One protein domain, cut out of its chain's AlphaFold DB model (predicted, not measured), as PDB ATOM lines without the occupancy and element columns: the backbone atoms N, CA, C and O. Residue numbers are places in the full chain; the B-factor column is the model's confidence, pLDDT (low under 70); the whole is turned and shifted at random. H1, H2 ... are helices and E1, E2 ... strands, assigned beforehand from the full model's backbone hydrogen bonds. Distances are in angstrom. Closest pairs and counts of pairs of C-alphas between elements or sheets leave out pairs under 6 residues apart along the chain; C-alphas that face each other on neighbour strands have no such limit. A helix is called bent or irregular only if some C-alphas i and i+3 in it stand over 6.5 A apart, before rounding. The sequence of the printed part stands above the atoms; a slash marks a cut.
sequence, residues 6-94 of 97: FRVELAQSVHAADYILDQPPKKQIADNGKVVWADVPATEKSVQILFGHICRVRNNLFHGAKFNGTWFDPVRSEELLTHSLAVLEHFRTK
ATOM      1  N   PHE A   6      31.506  24.825 -22.900       92.50
ATOM      2  CA  PHE A   6      31.178  24.628 -24.323       92.50
ATOM      3  C   PHE A   6      31.672  23.298 -24.909       92.50
ATOM      4  O   PHE A   6      31.003  22.715 -25.754       92.50
ATOM      5  N   ARG A   7      32.820  22.790 -24.445       94.25
ATOM      6  CA  ARG A   7      33.382  21.497 -24.869       94.25
ATOM      7  C   ARG A   7      32.487  20.321 -24.482       94.25
ATOM      8  O   ARG A   7      32.281  19.423 -25.287       94.25
ATOM      9  N   VAL A   8      31.940  20.356 -23.266       93.62
ATOM     10  CA  VAL A   8      30.983  19.354 -22.778       93.62
ATOM     11  C   VAL A   8      29.665  19.491 -23.529       93.62
ATOM     12  O   VAL A   8      29.090  18.490 -23.941       93.62
ATOM     13  N   GLU A   9      29.209  20.727 -23.749       92.81
ATOM     14  CA  GLU A   9      27.967  20.978 -24.481       92.81
ATOM     15  C   GLU A   9      28.019  20.444 -25.912       92.81
ATOM     16  O   GLU A   9      27.080  19.769 -26.320       92.81
ATOM     17  N   LEU A  10      29.126  20.680 -26.626       92.88
ATOM     18  CA  LEU A  10      29.332  20.223 -28.002       92.88
ATOM     19  C   LEU A  10      29.276  18.699 -28.152       92.88
ATOM     20  O   LEU A  10      28.994  18.223 -29.252       92.88
ATOM     21  N   ALA A  11      29.520  17.942 -27.078       91.81
ATOM     22  CA  ALA A  11      29.482  16.483 -27.052       91.81
ATOM     23  C   ALA A  11      30.234  15.861 -28.247       91.81
ATOM     24  O   ALA A  11      31.455  15.966 -28.340       91.81
ATOM     25  N   GLN A  12      29.514  15.249 -29.190       91.56
ATOM     26  CA  GLN A  12      30.098  14.604 -30.371       91.56
ATOM     27  C   GLN A  12      30.811  15.593 -31.312       91.56
ATOM     28  O   GLN A  12      31.745  15.205 -32.010       91.56
ATOM     29  N   SER A  13      30.439  16.876 -31.287       93.12
ATOM     30  CA  SER A  13      31.028  17.940 -32.108       93.12
ATOM     31  C   SER A  13      32.231  18.632 -31.453       93.12
ATOM     32  O   SER A  13      32.725  19.622 -31.991       93.12
ATOM     33  N   VAL A  14      32.729  18.151 -30.304       96.50
ATOM     34  CA  VAL A  14      33.858  18.789 -29.595       96.50
ATOM     35  C   VAL A  14      35.119  18.881 -30.463       96.50
ATOM     36  O   VAL A  14      35.796  19.908 -30.457       96.50
ATOM     37  N   HIS A  15      35.359  17.865 -31.295       97.25
ATOM     38  CA  HIS A  15      36.485  17.808 -32.226       97.25
ATOM     39  C   HIS A  15      36.502  18.990 -33.209       97.25
ATOM     40  O   HIS A  15      37.571  19.444 -33.606       97.25
ATOM     41  N   ALA A  16      35.333  19.535 -33.567       97.81
ATOM     42  CA  ALA A  16      35.246  20.691 -34.447       97.81
ATOM     43  C   ALA A  16      35.729  21.977 -33.766       97.81
ATOM     44  O   ALA A  16      36.446  22.771 -34.372       97.81
ATOM     45  N   ALA A  17      35.388  22.167 -32.490       97.44
ATOM     46  CA  ALA A  17      35.925  23.284 -31.726       97.44
ATOM     47  C   ALA A  17      37.429  23.131 -31.473       97.44
ATOM     48  O   ALA A  17      38.153  24.120 -31.545       97.44
ATOM     49  N   ASP A  18      37.897  21.907 -31.218       97.44
ATOM     50  CA  ASP A  18      39.322  21.630 -31.032       97.44
ATOM     51  C   ASP A  18      40.139  21.911 -32.277       97.44
ATOM     52  O   ASP A  18      41.127  22.632 -32.188       97.44
ATOM     53  N   TYR A  19      39.676  21.465 -33.445       98.12
ATOM     54  CA  TYR A  19      40.337  21.785 -34.702       98.12
ATOM     55  C   TYR A  19      40.502  23.303 -34.882       98.12
ATOM     56  O   TYR A  19      41.596  23.778 -35.166       98.12
ATOM     57  N   ILE A  20      39.444  24.092 -34.659       97.81
ATOM     58  CA  ILE A  20      39.497  25.555 -34.836       97.81
ATOM     59  C   ILE A  20      40.436  26.222 -33.821       97.81
ATOM     60  O   ILE A  20      41.105  27.198 -34.158       97.81
ATOM     61  N   LEU A  21      40.463  25.741 -32.577       97.31
ATOM     62  CA  LEU A  21      41.303  26.303 -31.516       97.31
ATOM     63  C   LEU A  21      42.776  25.901 -31.662       97.31
ATOM     64  O   LEU A  21      43.649  26.691 -31.315       97.31
ATOM     65  N   ASP A  22      43.047  24.711 -32.196       97.38
ATOM     66  CA  ASP A  22      44.398  24.179 -32.395       97.38
ATOM     67  C   ASP A  22      45.014  24.643 -33.718       97.38
ATOM     68  O   ASP A  22      46.227  24.829 -33.809       97.38
ATOM     69  N   GLN A  23      44.179  24.862 -34.737       96.12
ATOM     70  CA  GLN A  23      44.566  25.292 -36.080       96.12
ATOM     71  C   GLN A  23      43.849  26.594 -36.469       96.12
ATOM     72  O   GLN A  23      43.123  26.636 -37.468       96.12
ATOM     73  N   PRO A  24      44.045  27.696 -35.723       96.19
ATOM     74  CA  PRO A  24      43.249  28.902 -35.897       96.19
ATOM     75  C   PRO A  24      43.392  29.506 -37.301       96.19
ATOM     76  O   PRO A  24      44.454  29.414 -37.929       96.19
ATOM     77  N   PRO A  25      42.342  30.173 -37.817       94.81
ATOM     78  CA  PRO A  25      42.421  30.874 -39.089       94.81
ATOM     79  C   PRO A  25      43.469  31.984 -39.015       94.81
ATOM     80  O   PRO A  25      43.481  32.776 -38.062       94.81
ATOM     81  N   LYS A  26      44.296  32.095 -40.062       92.75
ATOM     82  CA  LYS A  26      45.225  33.220 -40.217       92.75
ATOM     83  C   LYS A  26      44.470  34.543 -40.129       92.75
ATOM     84  O   LYS A  26      43.334  34.662 -40.602       92.75
ATOM     85  N   LYS A  27      45.108  35.548 -39.537       91.19
ATOM     86  CA  LYS A  27      44.593  36.919 -39.505       91.19
ATOM     87  C   LYS A  27      45.175  37.722 -40.656       91.19
ATOM     88  O   LYS A  27      46.370  37.656 -40.932       91.19
ATOM     89  N   GLN A  28      44.321  38.502 -41.300       87.44
ATOM     90  CA  GLN A  28      44.753  39.503 -42.256       87.44
ATOM     91  C   GLN A  28      45.343  40.696 -41.496       87.44
ATOM     92  O   GLN A  28      44.717  41.202 -40.563       87.44
ATOM     93  N   ILE A  29      46.542  41.128 -41.875       88.25
ATOM     94  CA  ILE A  29      47.197  42.323 -41.335       88.25
ATOM     95  C   ILE A  29      47.721  43.193 -42.478       88.25
ATOM     96  O   ILE A  29      47.991  42.701 -43.576       88.25
ATOM     97  N   ALA A  30      47.869  44.486 -42.206       87.75
ATOM     98  CA  ALA A  30      48.627  45.381 -43.064       87.75
ATOM     99  C   ALA A  30      50.093  45.356 -42.618       87.75
ATOM    100  O   ALA A  30      50.389  45.648 -41.461       87.75
ATOM    101  N   ASP A  31      50.990  45.016 -43.534       86.38
ATOM    102  CA  ASP A  31      52.434  45.062 -43.337       86.38
ATOM    103  C   ASP A  31      53.069  45.827 -44.500       86.38
ATOM    104  O   ASP A  31      52.904  45.457 -45.663       86.38
ATOM    105  N   ASN A  32      53.742  46.940 -44.198       88.12
ATOM    106  CA  ASN A  32      54.399  47.807 -45.186       88.12
ATOM    107  C   ASN A  32      53.512  48.172 -46.397       88.12
ATOM    108  O   ASN A  32      53.937  48.107 -47.551       88.12
ATOM    109  N   GLY A  33      52.244  48.518 -46.140       84.81
ATOM    110  CA  GLY A  33      51.273  48.879 -47.182       84.81
ATOM    111  C   GLY A  33      50.745  47.698 -48.006       84.81
ATOM    112  O   GLY A  33      49.977  47.904 -48.944       84.81
ATOM    113  N   LYS A  34      51.124  46.463 -47.662       83.06
ATOM    114  CA  LYS A  34      50.629  45.231 -48.278       83.06
ATOM    115  C   LYS A  34      49.725  44.476 -47.316       83.06
ATOM    116  O   LYS A  34      49.911  44.491 -46.104       83.06
ATOM    117  N   VAL A  35      48.745  43.783 -47.879       81.94
ATOM    118  CA  VAL A  35      47.886  42.869 -47.128       81.94
ATOM    119  C   VAL A  35      48.576  41.512 -47.051       81.94
ATOM    120  O   VAL A  35      48.799  40.876 -48.082       81.94
ATOM    121  N   VAL A  36      48.896  41.067 -45.836       85.06
ATOM    122  CA  VAL A  36      49.535  39.770 -45.580       85.06
ATOM    123  C   VAL A  36      48.739  38.954 -44.564       85.06
ATOM    124  O   VAL A  36      47.899  39.477 -43.826       85.06
ATOM    125  N   TRP A  37      48.997  37.649 -44.538       87.44
ATOM    126  CA  TRP A  37      48.293  36.690 -43.694       87.44
ATOM    127  C   TRP A  37      49.222  36.157 -42.611       87.44
ATOM    128  O   TRP A  37      50.148  35.399 -42.890       87.44
ATOM    129  N   ALA A  38      48.961  36.545 -41.367       90.81
ATOM    130  CA  ALA A  38      49.765  36.159 -40.217       90.81
ATOM    131  C   ALA A  38      49.133  34.999 -39.448       90.81
ATOM    132  O   ALA A  38      47.906  34.902 -39.325       90.81
ATOM    133  N   ASP A  39      49.984  34.145 -38.888       93.25
ATOM    134  CA  ASP A  39      49.551  33.101 -37.970       93.25
ATOM    135  C   ASP A  39      48.989  33.687 -36.673       93.25
ATOM    136  O   ASP A  39      49.317  34.801 -36.242       93.25
ATOM    137  N   VAL A  40      48.082  32.926 -36.073       93.88
ATOM    138  CA  VAL A  40      47.450  33.245 -34.798       93.88
ATOM    139  C   VAL A  40      47.906  32.187 -33.794       93.88
ATOM    140  O   VAL A  40      47.801  31.003 -34.105       93.88
ATOM    141  N   PRO A  41      48.430  32.569 -32.617       92.56
ATOM    142  CA  PRO A  41      48.795  31.599 -31.591       92.56
ATOM    143  C   PRO A  41      47.579  30.803 -31.102       92.56
ATOM    144  O   PRO A  41      46.542  31.385 -30.800       92.56
ATOM    145  N   ALA A  42      47.739  29.487 -30.961       92.81
ATOM    146  CA  ALA A  42      46.726  28.556 -30.446       92.81
ATOM    147  C   ALA A  42      46.805  28.369 -28.911       92.81
ATOM    148  O   ALA A  42      46.484  27.309 -28.370       92.81
ATOM    149  N   THR A  43      47.317  29.370 -28.189       91.94
ATOM    150  CA  THR A  43      47.643  29.254 -26.755       91.94
ATOM    151  C   THR A  43      46.434  29.428 -25.842       91.94
ATOM    152  O   THR A  43      46.412  28.869 -24.749       91.94
ATOM    153  N   GLU A  44      45.428  30.193 -26.268       89.88
ATOM    154  CA  GLU A  44      44.205  30.429 -25.500       89.88
ATOM    155  C   GLU A  44      43.030  29.665 -26.122       89.88
ATOM    156  O   GLU A  44      42.761  29.787 -27.314       89.88
ATOM    157  N   LYS A  45      42.308  28.888 -25.306       92.44
ATOM    158  CA  LYS A  45      41.227  27.996 -25.758       92.44
ATOM    159  C   LYS A  45      39.898  28.291 -25.062       92.44
ATOM    160  O   LYS A  45      39.318  27.423 -24.412       92.44
ATOM    161  N   SER A  46      39.432  29.531 -25.179       94.56
ATOM    162  CA  SER A  46      38.154  29.987 -24.620       94.56
ATOM    163  C   SER A  46      37.031  29.985 -25.667       94.56
ATOM    164  O   SER A  46      37.275  29.966 -26.877       94.56
ATOM    165  N   VAL A  47      35.774  30.020 -25.210       94.56
ATOM    166  CA  VAL A  47      34.603  30.102 -26.103       94.56
ATOM    167  C   VAL A  47      34.599  31.416 -26.896       94.56
ATOM    168  O   VAL A  47      34.234  31.443 -28.069       94.56
ATOM    169  N   GLN A  48      35.083  32.502 -26.293       94.75
ATOM    170  CA  GLN A  48      35.236  33.804 -26.937       94.75
ATOM    171  C   GLN A  48      36.230  33.723 -28.098       94.75
ATOM    172  O   GLN A  48      35.944  34.220 -29.189       94.75
ATOM    173  N   ILE A  49      37.366  33.049 -27.890       96.25
ATOM    174  CA  ILE A  49      38.365  32.821 -28.939       96.25
ATOM    175  C   ILE A  49      37.800  31.932 -30.051       96.25
ATOM    176  O   ILE A  49      37.944  32.284 -31.223       96.25
ATOM    177  N   LEU A  50      37.078  30.858 -29.711       96.88
ATOM    178  CA  LEU A  50      36.422  29.978 -30.685       96.88
ATOM    179  C   LEU A  50      35.487  30.755 -31.625       96.88
ATOM    180  O   LEU A  50      35.645  30.703 -32.845       96.88
ATOM    181  N   PHE A  51      34.536  31.521 -31.080       96.44
ATOM    182  CA  PHE A  51      33.616  32.308 -31.909       96.44
ATOM    183  C   PHE A  51      34.325  33.457 -32.636       96.44
ATOM    184  O   PHE A  51      33.977  33.775 -33.775       96.44
ATOM    185  N   GLY A  52      35.372  34.035 -32.041       96.38
ATOM    186  CA  GLY A  52      36.247  34.991 -32.719       96.38
ATOM    187  C   GLY A  52      36.938  34.390 -33.949       96.38
ATOM    188  O   GLY A  52      37.041  35.048 -34.988       96.38
ATOM    189  N   HIS A  53      37.374  33.131 -33.872       97.19
ATOM    190  CA  HIS A  53      37.918  32.389 -35.008       97.19
ATOM    191  C   HIS A  53      36.855  32.086 -36.063       97.19
ATOM    192  O   HIS A  53      37.108  32.358 -37.232       97.19
ATOM    193  N   ILE A  54      35.653  31.646 -35.685       97.06
ATOM    194  CA  ILE A  54      34.546  31.412 -36.634       97.06
ATOM    195  C   ILE A  54      34.215  32.689 -37.429       97.06
ATOM    196  O   ILE A  54      34.127  32.666 -38.660       97.06
ATOM    197  N   CYS A  55      34.118  33.838 -36.754       95.50
ATOM    198  CA  CYS A  55      33.938  35.133 -37.415       95.50
ATOM    199  C   CYS A  55      35.080  35.443 -38.395       95.50
ATOM    200  O   CYS A  55      34.845  35.953 -39.493       95.50
ATOM    201  N   ARG A  56      36.321  35.110 -38.023       94.38
ATOM    202  CA  ARG A  56      37.484  35.283 -38.896       94.38
ATOM    203  C   ARG A  56      37.439  34.357 -40.108       94.38
ATOM    204  O   ARG A  56      37.704  34.847 -41.193       94.38
ATOM    205  N   VAL A  57      37.051  33.087 -39.971       93.81
ATOM    206  CA  VAL A  57      36.852  32.169 -41.114       93.81
ATOM    207  C   VAL A  57      35.885  32.786 -42.123       93.81
ATOM    208  O   VAL A  57      36.210  32.898 -43.306       93.81
ATOM    209  N   ARG A  58      34.738  33.297 -41.653       92.69
ATOM    210  CA  ARG A  58      33.758  33.978 -42.513       92.69
ATOM    211  C   ARG A  58      34.349  35.199 -43.223       92.69
ATOM    212  O   ARG A  58      34.119  35.393 -44.416       92.69
ATOM    213  N   ASN A  59      35.121  36.020 -42.511       89.44
ATOM    214  CA  ASN A  59      35.776  37.189 -43.101       89.44
ATOM    215  C   ASN A  59      36.860  36.787 -44.113       89.44
ATOM    216  O   ASN A  59      36.968  37.403 -45.172       89.44
ATOM    217  N   ASN A  60      37.622  35.731 -43.825       87.19
ATOM    218  CA  ASN A  60      38.666  35.215 -44.703       87.19
ATOM    219  C   ASN A  60      38.083  34.693 -46.017       87.19
ATOM    220  O   ASN A  60      38.671  34.940 -47.059       87.19
ATOM    221  N   LEU A  61      36.910  34.053 -46.002       82.94
ATOM    222  CA  LEU A  61      36.219  33.649 -47.232       82.94
ATOM    223  C   LEU A  61      35.734  34.862 -48.042       82.94
ATOM    224  O   LEU A  61      35.895  34.902 -49.258       82.94
ATOM    225  N   PHE A  62      35.194  35.886 -47.372       74.56
ATOM    226  CA  PHE A  62      34.703  37.094 -48.044       74.56
ATOM    227  C   PHE A  62      35.823  37.941 -48.672       74.56
ATOM    228  O   PHE A  62      35.634  38.532 -49.737       74.56
ATOM    229  N   HIS A  63      36.982  38.026 -48.012       70.25
ATOM    230  CA  HIS A  63      38.113  38.841 -48.461       70.25
ATOM    231  C   HIS A  63      39.168  38.046 -49.240       70.25
ATOM    232  O   HIS A  63      39.794  38.609 -50.131       70.25
ATOM    233  N   GLY A  64      39.349  36.755 -48.969       65.50
ATOM    234  CA  GLY A  64      40.336  35.896 -49.635       65.50
ATOM    235  C   GLY A  64      40.097  35.776 -51.139       65.50
ATOM    236  O   GLY A  64      41.045  35.852 -51.909       65.50
ATOM    237  N   ALA A  65      38.834  35.733 -51.573       57.44
ATOM    238  CA  ALA A  65      38.478  35.769 -52.994       57.44
ATOM    239  C   ALA A  65      38.699  37.147 -53.657       57.44
ATOM    240  O   ALA A  65      38.723  37.246 -54.880       57.44
ATOM    241  N   LYS A  66      38.840  38.222 -52.865       59.03
ATOM    242  CA  LYS A  66      38.981  39.604 -53.356       59.03
ATOM    243  C   LYS A  66      40.427  40.080 -53.475       59.03
ATOM    244  O   LYS A  66      40.649  41.134 -54.065       59.03
ATOM    245  N   PHE A  67      41.398  39.365 -52.910       58.75
ATOM    246  CA  PHE A  67      42.792  39.812 -52.891       58.75
ATOM    247  C   PHE A  67      43.688  38.905 -53.738       58.75
ATOM    248  O   PHE A  67      43.713  37.697 -53.539       58.75
ATOM    249  N   ASN A  68      44.424  39.538 -54.663       55.72
ATOM    250  CA  ASN A  68      45.338  39.006 -55.689       55.72
ATOM    251  C   ASN A  68      46.354  37.938 -55.207       55.72
ATOM    252  O   ASN A  68      47.559  38.177 -55.213       55.72
ATOM    253  N   GLY A  69      45.898  36.750 -54.808       58.59
ATOM    254  CA  GLY A  69      46.743  35.562 -54.651       58.59
ATOM    255  C   GLY A  69      47.734  35.574 -53.482       58.59
ATOM    256  O   GLY A  69      48.716  34.841 -53.530       58.59
ATOM    257  N   THR A  70      47.527  36.379 -52.433       63.56
ATOM    258  CA  THR A  70      48.492  36.467 -51.316       63.56
ATOM    259  C   THR A  70      48.454  35.280 -50.355       63.56
ATOM    260  O   THR A  70      49.471  34.976 -49.739       63.56
ATOM    261  N   TRP A  71      47.314  34.604 -50.214       64.00
ATOM    262  CA  TRP A  71      47.199  33.323 -49.512       64.00
ATOM    263  C   TRP A  71      45.835  32.704 -49.823       64.00
ATOM    264  O   TRP A  71      44.800  33.306 -49.534       64.00
ATOM    265  N   PHE A  72      45.838  31.513 -50.414       71.88
ATOM    266  CA  PHE A  72      44.640  30.707 -50.617       71.88
ATOM    267  C   PHE A  72      45.017  29.241 -50.433       71.88
ATOM    268  O   PHE A  72      45.783  28.687 -51.217       71.88
ATOM    269  N   ASP A  73      44.501  28.646 -49.364       83.62
ATOM    270  CA  ASP A  73      44.635  27.225 -49.066       83.62
ATOM    271  C   ASP A  73      43.220  26.629 -49.073       83.62
ATOM    272  O   ASP A  73      42.496  26.773 -48.080       83.62
ATOM    273  N   PRO A  74      42.761  26.083 -50.215       84.75
ATOM    274  CA  PRO A  74      41.372  25.667 -50.381       84.75
ATOM    275  C   PRO A  74      40.992  24.547 -49.415       84.75
ATOM    276  O   PRO A  74      39.922  24.615 -48.818       84.75
ATOM    277  N   VAL A  75      41.891  23.581 -49.204       89.38
ATOM    278  CA  VAL A  75      41.658  22.433 -48.319       89.38
ATOM    279  C   VAL A  75      41.514  22.913 -46.880       89.38
ATOM    280  O   VAL A  75      40.489  22.673 -46.248       89.38
ATOM    281  N   ARG A  76      42.476  23.700 -46.380       90.88
ATOM    282  CA  ARG A  76      42.386  24.243 -45.017       90.88
ATOM    283  C   ARG A  76      41.170  25.154 -44.833       90.88
ATOM    284  O   ARG A  76      40.578  25.198 -43.755       90.88
ATOM    285  N   SER A  77      40.804  25.917 -45.862       89.69
ATOM    286  CA  SER A  77      39.629  26.797 -45.807       89.69
ATOM    287  C   SER A  77      38.329  26.000 -45.719       89.69
ATOM    288  O   SER A  77      37.440  26.378 -44.958       89.69
ATOM    289  N   GLU A  78      38.230  24.893 -46.454       92.25
ATOM    290  CA  GLU A  78      37.102  23.965 -46.398       92.25
ATOM    291  C   GLU A  78      36.999  23.267 -45.036       92.25
ATOM    292  O   GLU A  78      35.912  23.220 -44.460       92.25
ATOM    293  N   GLU A  79      38.119  22.806 -44.469       96.19
ATOM    294  CA  GLU A  79      38.164  22.200 -43.131       96.19
ATOM    295  C   GLU A  79      37.698  23.191 -42.054       96.19
ATOM    296  O   GLU A  79      36.786  22.903 -41.273       96.19
ATOM    297  N   LEU A  80      38.258  24.406 -42.051       96.38
ATOM    298  CA  LEU A  80      37.864  25.469 -41.121       96.38
ATOM    299  C   LEU A  80      36.385  25.843 -41.253       96.38
ATOM    300  O   LEU A  80      35.719  26.077 -40.238       96.38
ATOM    301  N   LEU A  81      35.859  25.912 -42.478       95.62
ATOM    302  CA  LEU A  81      34.449  26.200 -42.727       95.62
ATOM    303  C   LEU A  81      33.553  25.062 -42.229       95.62
ATOM    304  O   LEU A  81      32.583  25.323 -41.519       95.62
ATOM    305  N   THR A  82      33.905  23.817 -42.543       97.38
ATOM    306  CA  THR A  82      33.178  22.611 -42.123       97.38
ATOM    307  C   THR A  82      33.075  22.534 -40.603       97.38
ATOM    308  O   THR A  82      31.977  22.412 -40.056       97.38
ATOM    309  N   HIS A  83      34.194  22.705 -39.895       98.25
ATOM    310  CA  HIS A  83      34.196  22.710 -38.433       98.25
ATOM    311  C   HIS A  83      33.443  23.913 -37.850       98.25
ATOM    312  O   HIS A  83      32.726  23.767 -36.857       98.25
ATOM    313  N   SER A  84      33.538  25.090 -38.481       97.81
ATOM    314  CA  SER A  84      32.787  26.277 -38.048       97.81
ATOM    315  C   SER A  84      31.279  26.041 -38.133       97.81
ATOM    316  O   SER A  84      30.552  26.352 -37.190       97.81
ATOM    317  N   LEU A  85      30.807  25.455 -39.237       96.75
ATOM    318  CA  LEU A  85      29.400  25.112 -39.428       96.75
ATOM    319  C   LEU A  85      28.931  24.066 -38.416       96.75
ATOM    320  O   LEU A  85      27.859  24.243 -37.848       96.75
ATOM    321  N   ALA A  86      29.733  23.040 -38.120       96.31
ATOM    322  CA  ALA A  86      29.388  22.034 -37.114       96.31
ATOM    323  C   ALA A  86      29.178  22.644 -35.713       96.31
ATOM    324  O   ALA A  86      28.228  22.285 -35.013       96.31
ATOM    325  N   VAL A  87      30.029  23.598 -35.315       95.88
ATOM    326  CA  VAL A  87      29.873  24.332 -34.046       95.88
ATOM    327  C   VAL A  87      28.623  25.218 -34.074       95.88
ATOM    328  O   VAL A  87      27.835  25.198 -33.129       95.88
ATOM    329  N   LEU A  88      28.419  25.989 -35.147       95.19
ATOM    330  CA  LEU A  88      27.262  26.881 -35.273       95.19
ATOM    331  C   LEU A  88      25.940  26.110 -35.290       95.19
ATOM    332  O   LEU A  88      25.003  26.508 -34.606       95.19
ATOM    333  N   GLU A  89      25.874  25.002 -36.022       94.31
ATOM    334  CA  GLU A  89      24.701  24.136 -36.120       94.31
ATOM    335  C   GLU A  89      24.326  23.546 -34.757       94.31
ATOM    336  O   GLU A  89      23.162  23.589 -34.360       94.31
ATOM    337  N   HIS A  90      25.320  23.093 -33.989       93.00
ATOM    338  CA  HIS A  90      25.098  22.601 -32.632       93.00
ATOM    339  C   HIS A  90      24.445  23.663 -31.728       93.00
ATOM    340  O   HIS A  90      23.550  23.354 -30.943       93.00
ATOM    341  N   PHE A  91      24.875  24.924 -31.831       90.75
ATOM    342  CA  PHE A  91      24.327  26.013 -31.016       90.75
ATOM    343  C   PHE A  91      23.096  26.698 -31.628       90.75
ATOM    344  O   PHE A  91      22.415  27.444 -30.922       90.75
ATOM    345  N   ARG A  92      22.754  26.414 -32.893       87.94
ATOM    346  CA  ARG A  92      21.572  26.949 -33.589       87.94
ATOM    347  C   ARG A  92      20.278  26.551 -32.884       87.94
ATOM    348  O   ARG A  92      19.427  27.397 -32.634       87.94
ATOM    349  N   THR A  93      20.159  25.284 -32.496       67.69
ATOM    350  CA  THR A  93      18.973  24.725 -31.819       67.69
ATOM    351  C   THR A  93      18.776  25.252 -30.398       67.69
ATOM    352  O   THR A  93      17.664  25.209 -29.878       67.69
ATOM    353  N   LYS A  94      19.821  25.809 -29.774       60.41
ATOM    354  CA  LYS A  94      19.735  26.454 -28.453       60.41
ATOM    355  C   LYS A  94      19.397  27.947 -28.520       60.41
ATOM    356  O   LYS A  94      19.169  28.551 -27.475       60.41
TER     357      LYS A  94
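What this domain is: This is residues 6 to 94 of the 97 residues of an uncharacterized protein of Pseudomonas sp. C27(2019) (UniProt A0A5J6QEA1). Three helices make the body: H1 and H3 lie side by side and run opposite ways, while H2 crosses H3 steeply and meets H1 with its residues 47 to 54. A small hairpin of two short strands, E1 and E2, makes one end of the longest axis, and H1 is sharply kinked near residue 13. The printed part has 89 residues, with three named helices and two named strands in the order H1, E1, E2, H2, H3; the sheet is E1 - E2, antiparallel, and the class is mostly helix. The whole is compact, with a radius of gyration of the C-alphas of 13.7 A, yet elongated in outline, spanning 43 by 24 by 20 A.

How they stand to each other: E1, residues 27 to 31, and E2, residues 34 to 38, form an antiparallel hairpin with 140 degrees between their directions. N 29 and O 36 are 2.9 A apart and N 31 and O 34 are 2.8 A apart, both within hydrogen-bond range. The closest C-alphas of E1 and H2, residues 47 to 64, are those of Lys 27 and Arg 56, 7.3 A apart. H2 touches H3, residues 74 to 92, with residues 54 to 61 alone, and H3 touches H2 with residues 77 to 84 alone. The closest C-alphas of H2 and H3 are those of Ile 54 and Ser 84, 5.6 A apart, at a steep tilt of 47 degrees, opposite ways. H1, residues 6 to 22, touches H3 at a shallow tilt of 23 degrees, opposite ways; the closest C-alphas, of Ala 16 and His 83, are 4.6 A apart. H1 also touches H2, through residues 47 to 54 of H2 alone, at a steep tilt of 51 degrees, the same way; the closest C-alphas, of Leu 21 and Leu 50, are 6.2 A apart. The helix packing is mostly crossed, but only just: 1 of the 3 touching pairs is at a shallow tilt. E1 and H3, E2 and H3, and H1 and E2 are apart. Every O i to N i+4 pair is within hydrogen-bond range in H2 and H3; in H1 6 of 13 are, beside 10 of 14 O i to N i+3 pairs.

Where its parts are: E1 measures 11.9 A from first to last C-alpha and E2 12.2 A. H2 measures 24.9 A, from C-alpha 47 at (34.603, 30.102, -26.103). H3, the longest helix with 19 residues, measures 26.0 A and ends with C-alpha 92 at (21.572, 26.949, -33.589). H1 measures 15.5 A from C-alpha 6 at (31.178, 24.628, -24.323); it is irregular, with C-alphas 9 and 12 at 8.9 A, and has a kink of 127 degrees near residue 13.

The domain as a whole: The two C-alphas farthest apart, of Asn 32 and Thr 93, are 44.3 A apart. The printed part has no cut and no long link. Mean pLDDT of the printed part is 88.5; residues 64 to 71 and 93 to 94 are under 70.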